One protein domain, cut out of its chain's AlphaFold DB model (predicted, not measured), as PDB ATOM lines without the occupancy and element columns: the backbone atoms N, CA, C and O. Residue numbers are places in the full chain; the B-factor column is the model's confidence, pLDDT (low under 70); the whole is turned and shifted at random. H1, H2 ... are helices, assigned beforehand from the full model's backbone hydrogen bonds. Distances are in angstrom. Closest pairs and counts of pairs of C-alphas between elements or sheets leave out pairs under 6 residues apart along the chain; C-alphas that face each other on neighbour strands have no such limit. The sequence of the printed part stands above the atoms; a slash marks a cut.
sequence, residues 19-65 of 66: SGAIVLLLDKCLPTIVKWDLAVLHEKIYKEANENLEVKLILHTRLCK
ATOM      1  N   SER A  19     -12.297  16.816  -6.672       60.81
ATOM      2  CA  SER A  19     -11.052  17.331  -7.249       60.81
ATOM      3  C   SER A  19     -10.147  16.289  -7.941       60.81
ATOM      4  O   SER A  19      -9.818  16.466  -9.108       60.81
ATOM      5  N   GLY A  20      -9.770  15.181  -7.297       59.41
ATOM      6  CA  GLY A  20      -8.880  14.164  -7.873       59.41
ATOM      7  C   GLY A  20      -9.511  13.367  -9.021       59.41
ATOM      8  O   GLY A  20      -8.824  13.028  -9.983       59.41
ATOM      9  N   ALA A  21     -10.822  13.110  -8.963       63.50
ATOM     10  CA  ALA A  21     -11.547  12.469 -10.064       63.50
ATOM     11  C   ALA A  21     -11.681  13.398 -11.279       63.50
ATOM     12  O   ALA A  21     -11.498  12.946 -12.408       63.50
ATOM     13  N   ILE A  22     -11.935  14.694 -11.053       64.25
ATOM     14  CA  ILE A  22     -11.953  15.708 -12.115       64.25
ATOM     15  C   ILE A  22     -10.574  15.819 -12.766       64.25
ATOM     16  O   ILE A  22     -10.484  15.800 -13.989       64.25
ATOM     17  N   VAL A  23      -9.499  15.866 -11.974       63.81
ATOM     18  CA  VAL A  23      -8.124  15.922 -12.498       63.81
ATOM     19  C   VAL A  23      -7.808  14.691 -13.353       63.81
ATOM     20  O   VAL A  23      -7.304  14.843 -14.459       63.81
ATOM     21  N   LEU A  24      -8.172  13.484 -12.909       65.19
ATOM     22  CA  LEU A  24      -7.983  12.251 -13.689       65.19
ATOM     23  C   LEU A  24      -8.827  12.203 -14.974       65.19
ATOM     24  O   LEU A  24      -8.387  11.631 -15.972       65.19
ATOM     25  N   LEU A  25     -10.038  12.768 -14.961       64.38
ATOM     26  CA  LEU A  25     -10.901  12.852 -16.143       64.38
ATOM     27  C   LEU A  25     -10.344  13.861 -17.160       64.38
ATOM     28  O   LEU A  25     -10.271  13.564 -18.352       64.38
ATOM     29  N   LEU A  26      -9.897  15.024 -16.679       63.72
ATOM     30  CA  LEU A  26      -9.238  16.042 -17.497       63.72
ATOM     31  C   LEU A  26      -7.931  15.503 -18.084       63.72
ATOM     32  O   LEU A  26      -7.669  15.699 -19.265       63.72
ATOM     33  N   ASP A  27      -7.156  14.737 -17.314       64.50
ATOM     34  CA  ASP A  27      -5.904  14.145 -17.786       64.50
ATOM     35  C   ASP A  27      -6.114  13.104 -18.908       64.50
ATOM     36  O   ASP A  27      -5.251  12.912 -19.761       64.50
ATOM     37  N   LYS A  28      -7.279  12.455 -18.980       66.62
ATOM     38  CA  LYS A  28      -7.580  11.488 -20.051       66.62
ATOM     39  C   LYS A  28      -8.193  12.113 -21.302       66.62
ATOM     40  O   LYS A  28      -8.066  11.530 -22.375       66.62
ATOM     41  N   CYS A  29      -8.857  13.263 -21.176       61.69
ATOM     42  CA  CYS A  29      -9.635  13.861 -22.265       61.69
ATOM     43  C   CYS A  29      -9.088  15.190 -22.805       61.69
ATOM     44  O   CYS A  29      -9.539  15.613 -23.869       61.69
ATOM     45  N   LEU A  30      -8.147  15.862 -22.130       61.88
ATOM     46  CA  LEU A  30      -7.610  17.132 -22.629       61.88
ATOM     47  C   LEU A  30      -6.504  16.929 -23.677       61.88
ATOM     48  O   LEU A  30      -5.561  16.167 -23.434       61.88
ATOM     49  N   PRO A  31      -6.547  17.679 -24.796       64.31
ATOM     50  CA  PRO A  31      -5.415  17.813 -25.705       64.31
ATOM     51  C   PRO A  31      -4.168  18.291 -24.955       64.31
ATOM     52  O   PRO A  31      -4.266  19.101 -24.032       64.31
ATOM     53  N   THR A  32      -2.989  17.843 -25.387       61.50
ATOM     54  CA  THR A  32      -1.701  18.098 -24.717       61.50
ATOM     55  C   THR A  32      -1.457  19.580 -24.424       61.50
ATOM     56  O   THR A  32      -0.920  19.906 -23.376       61.50
ATOM     57  N   ILE A  33      -1.910  20.481 -25.302       62.19
ATOM     58  CA  ILE A  33      -1.812  21.942 -25.127       62.19
ATOM     59  C   ILE A  33      -2.578  22.406 -23.877       62.19
ATOM     60  O   ILE A  33      -2.017  23.086 -23.027       62.19
ATOM     61  N   VAL A  34      -3.822  21.951 -23.706       63.31
ATOM     62  CA  VAL A  34      -4.674  22.347 -22.573       63.31
ATOM     63  C   VAL A  34      -4.168  21.735 -21.257       63.31
ATOM     64  O   VAL A  34      -4.339  22.326 -20.194       63.31
ATOM     65  N   LYS A  35      -3.489  20.575 -21.303       64.25
ATOM     66  CA  LYS A  35      -2.801  20.013 -20.125       64.25
ATOM     67  C   LYS A  35      -1.658  20.898 -19.632       64.25
ATOM     68  O   LYS A  35      -1.525  21.074 -18.423       64.25
ATOM     69  N   TRP A  36      -0.838  21.429 -20.543       68.44
ATOM     70  CA  TRP A  36       0.259  22.328 -20.178       68.44
ATOM     71  C   TRP A  36      -0.276  23.612 -19.547       68.44
ATOM     72  O   TRP A  36       0.190  23.990 -18.474       68.44
ATOM     73  N   ASP A  37      -1.312  24.210 -20.137       75.75
ATOM     74  CA  ASP A  37      -1.949  25.409 -19.584       75.75
ATOM     75  C   ASP A  37      -2.527  25.161 -18.183       75.75
ATOM     76  O   ASP A  37      -2.373  25.989 -17.284       75.75
ATOM     77  N   LEU A  38      -3.131  23.988 -17.956       78.12
ATOM     78  CA  LEU A  38      -3.655  23.609 -16.644       78.12
ATOM     79  C   LEU A  38      -2.541  23.401 -15.608       78.12
ATOM     80  O   LEU A  38      -2.689  23.828 -14.463       78.12
ATOM     81  N   ALA A  39      -1.430  22.767 -15.992       78.06
ATOM     82  CA  ALA A  39      -0.283  22.560 -15.108       78.06
ATOM     83  C   ALA A  39       0.380  23.891 -14.719       78.06
ATOM     84  O   ALA A  39       0.667  24.114 -13.543       78.06
ATOM     85  N   VAL A  40       0.544  24.800 -15.684       82.56
ATOM     86  CA  VAL A  40       1.076  26.152 -15.453       82.56
ATOM     87  C   VAL A  40       0.146  26.952 -14.541       82.56
ATOM     88  O   VAL A  40       0.604  27.602 -13.599       82.56
ATOM     89  N   LEU A  41      -1.169  26.877 -14.769       82.38
ATOM     90  CA  LEU A  41      -2.152  27.540 -13.916       82.38
ATOM     91  C   LEU A  41      -2.126  26.974 -12.488       82.38
ATOM     92  O   LEU A  41      -2.151  27.739 -11.526       82.38
ATOM     93  N   HIS A  42      -2.026  25.652 -12.347       79.25
ATOM     94  CA  HIS A  42      -1.930  24.989 -11.049       79.25
ATOM     95  C   HIS A  42      -0.662  25.403 -10.287       79.25
ATOM     96  O   HIS A  42      -0.734  25.720  -9.102       79.25
ATOM     97  N   GLU A  43       0.490  25.459 -10.962       84.81
ATOM     98  CA  GLU A  43       1.746  25.924 -10.364       84.81
ATOM     99  C   GLU A  43       1.650  27.387  -9.909       84.81
ATOM    100  O   GLU A  43       2.098  27.729  -8.811       84.81
ATOM    101  N   LYS A  44       1.021  28.247 -10.719       87.19
ATOM    102  CA  LYS A  44       0.822  29.660 -10.387       87.19
ATOM    103  C   LYS A  44      -0.061  29.837  -9.151       87.19
ATOM    104  O   LYS A  44       0.328  30.558  -8.237       87.19
ATOM    105  N   ILE A  45      -1.194  29.133  -9.093       83.69
ATOM    106  CA  ILE A  45      -2.106  29.160  -7.936       83.69
ATOM    107  C   ILE A  45      -1.394  28.647  -6.679       83.69
ATOM    108  O   ILE A  45      -1.540  29.232  -5.609       83.69
ATOM    109  N   TYR A  46      -0.605  27.574  -6.800       79.94
ATOM    110  CA  TYR A  46       0.135  27.018  -5.669       79.94
ATOM    111  C   TYR A  46       1.176  28.003  -5.119       79.94
ATOM    112  O   TYR A  46       1.239  28.211  -3.908       79.94
ATOM    113  N   LYS A  47       1.961  28.644  -5.997       86.94
ATOM    114  CA  LYS A  47       2.951  29.659  -5.602       86.94
ATOM    115  C   LYS A  47       2.294  30.860  -4.928       86.94
ATOM    116  O   LYS A  47       2.705  31.233  -3.835       86.94
ATOM    117  N   GLU A  48       1.234  31.398  -5.525       86.31
ATOM    118  CA  GLU A  48       0.499  32.546  -4.983       86.31
ATOM    119  C   GLU A  48      -0.126  32.233  -3.611       86.31
ATOM    120  O   GLU A  48      -0.023  33.024  -2.671       86.31
ATOM    121  N   ALA A  49      -0.721  31.047  -3.455       80.31
ATOM    122  CA  ALA A  49      -1.269  30.605  -2.177       80.31
ATOM    123  C   ALA A  49      -0.178  30.411  -1.110       80.31
ATOM    124  O   ALA A  49      -0.402  30.760   0.052       80.31
ATOM    125  N   ASN A  50       0.988  29.878  -1.491       83.25
ATOM    126  CA  ASN A  50       2.117  29.691  -0.584       83.25
ATOM    127  C   ASN A  50       2.698  31.030  -0.111       83.25
ATOM    128  O   ASN A  50       2.853  31.232   1.089       83.25
ATOM    129  N   GLU A  51       2.947  31.968  -1.028       83.44
ATOM    130  CA  GLU A  51       3.427  33.315  -0.691       83.44
ATOM    131  C   GLU A  51       2.442  34.041   0.236       83.44
ATOM    132  O   GLU A  51       2.833  34.611   1.254       83.44
ATOM    133  N   ASN A  52       1.140  33.952  -0.050       85.31
ATOM    134  CA  ASN A  52       0.106  34.532   0.806       85.31
ATOM    135  C   ASN A  52       0.078  33.890   2.207       85.31
ATOM    136  O   ASN A  52      -0.079  34.584   3.216       85.31
ATOM    137  N   LEU A  53       0.252  32.565   2.293       84.00
ATOM    138  CA  LEU A  53       0.319  31.854   3.568       84.00
ATOM    139  C   LEU A  53       1.553  32.272   4.376       84.00
ATOM    140  O   LEU A  53       1.422  32.543   5.570       84.00
ATOM    141  N   GLU A  54       2.721  32.374   3.740       77.94
ATOM    142  CA  GLU A  54       3.962  32.820   4.377       77.94
ATOM    143  C   GLU A  54       3.843  34.252   4.908       77.94
ATOM    144  O   GLU A  54       4.150  34.501   6.077       77.94
ATOM    145  N   VAL A  55       3.311  35.181   4.105       81.31
ATOM    146  CA  VAL A  55       3.065  36.568   4.535       81.31
ATOM    147  C   VAL A  55       2.133  36.597   5.746       81.31
ATOM    148  O   VAL A  55       2.411  37.284   6.732       81.31
ATOM    149  N   LYS A  56       1.054  35.809   5.717       82.44
ATOM    150  CA  LYS A  56       0.091  35.724   6.823       82.44
ATOM    151  C   LYS A  56       0.722  35.144   8.091       82.44
ATOM    152  O   LYS A  56       0.463  35.649   9.185       82.44
ATOM    153  N   LEU A  57       1.574  34.128   7.954       81.12
ATOM    154  CA  LEU A  57       2.288  33.501   9.066       81.12
ATOM    155  C   LEU A  57       3.304  34.466   9.699       81.12
ATOM    156  O   LEU A  57       3.386  34.573  10.927       81.12
ATOM    157  N   ILE A  58       4.047  35.208   8.872       81.12
ATOM    158  CA  ILE A  58       5.010  36.227   9.315       81.12
ATOM    159  C   ILE A  58       4.288  37.356  10.051       81.12
ATOM    160  O   ILE A  58       4.726  37.760  11.132       81.12
ATOM    161  N   LEU A  59       3.173  37.846   9.499       80.25
ATOM    162  CA  LEU A  59       2.376  38.903  10.117       80.25
ATOM    163  C   LEU A  59       1.848  38.460  11.485       80.25
ATOM    164  O   LEU A  59       2.030  39.170  12.471       80.25
ATOM    165  N   HIS A  60       1.276  37.256  11.567       80.31
ATOM    166  CA  HIS A  60       0.796  36.681  12.823       80.31
ATOM    167  C   HIS A  60       1.927  36.540  13.852       80.31
ATOM    168  O   HIS A  60       1.775  36.932  15.003       80.31
ATOM    169  N   THR A  61       3.098  36.050  13.439       84.12
ATOM    170  CA  THR A  61       4.259  35.894  14.335       84.12
ATOM    171  C   THR A  61       4.773  37.234  14.864       84.12
ATOM    172  O   THR A  61       5.184  37.316  16.019       84.12
ATOM    173  N   ARG A  62       4.750  38.294  14.043       73.12
ATOM    174  CA  ARG A  62       5.102  39.652  14.485       73.12
ATOM    175  C   ARG A  62       4.070  40.212  15.461       73.12
ATOM    176  O   ARG A  62       4.468  40.756  16.482       73.12
ATOM    177  N   LEU A  63       2.782  40.043  15.166       77.38
ATOM    178  CA  LEU A  63       1.687  40.531  16.010       77.38
ATOM    179  C   LEU A  63       1.592  39.796  17.353       77.38
ATOM    180  O   LEU A  63       1.228  40.405  18.347       77.38
ATOM    181  N   CYS A  64       1.944  38.511  17.413       72.12
ATOM    182  CA  CYS A  64       1.965  37.753  18.667       72.12
ATOM    183  C   CYS A  64       3.228  37.977  19.519       72.12
ATOM    184  O   CYS A  64       3.300  37.447  20.624       72.12
ATOM    185  N   LYS A  65       4.243  38.688  19.005       65.31
ATOM    186  CA  LYS A  65       5.475  39.022  19.747       65.31
ATOM    187  C   LYS A  65       5.433  40.389  20.442       65.31
ATOM    188  O   LYS A  65       6.325  40.650  21.246       65.31
TER     189      LYS A  65
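AT A GLANCE: This is residues 19 to 65 of the 66 residues of an uncharacterized protein of Pyrus ussuriensis x Pyrus communis (UniProt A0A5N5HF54). What shape is this? One long helix, H2, makes the length, and the short helix H1 folds back beside one end of it, like a hook. Residues 39 to 65, of which 39 to 63 belong to H2, stick out free. How is it made up? The printed part has 47 residues with two named helices, H1 then H2, and no named strand: all helix. It is extended, with a radius of gyration of the C-alphas of 16.4 A and spans of 51 by 20 by 5 A.

IN THESE COORDINATES: Where is H2? It holds residues 32 to 63, 46.6 A long, from C-alpha 32 at (-1.701, 18.098, -24.717) to C-alpha 63 at (1.687, 40.531, 16.010). Where is H1? It holds residues 19 to 29, 15.5 A long, from C-alpha 19 at (-11.052, 17.331, -7.249).

HOW THE PARTS SIT: Do H2 and H1 touch? They are close but not clearly touching; their closest C-alphas, of Asp 27 and Lys 35, are 7.0 A apart. How do they run? They run opposite ways at a shallow tilt of 24 degrees. What do their backbones show? In H1 and H2 every O i to N i+4 pair is within hydrogen-bond range.

THE WHOLE: How large is it? The two C-alphas farthest apart, of Pro 31 and Lys 65, are 51.3 A apart. Is it continuous? The printed part has no cut, and the link from H1 to H2 is tight. Where is confidence low? Residues 19 to 36 and residue 65 have pLDDT under 70.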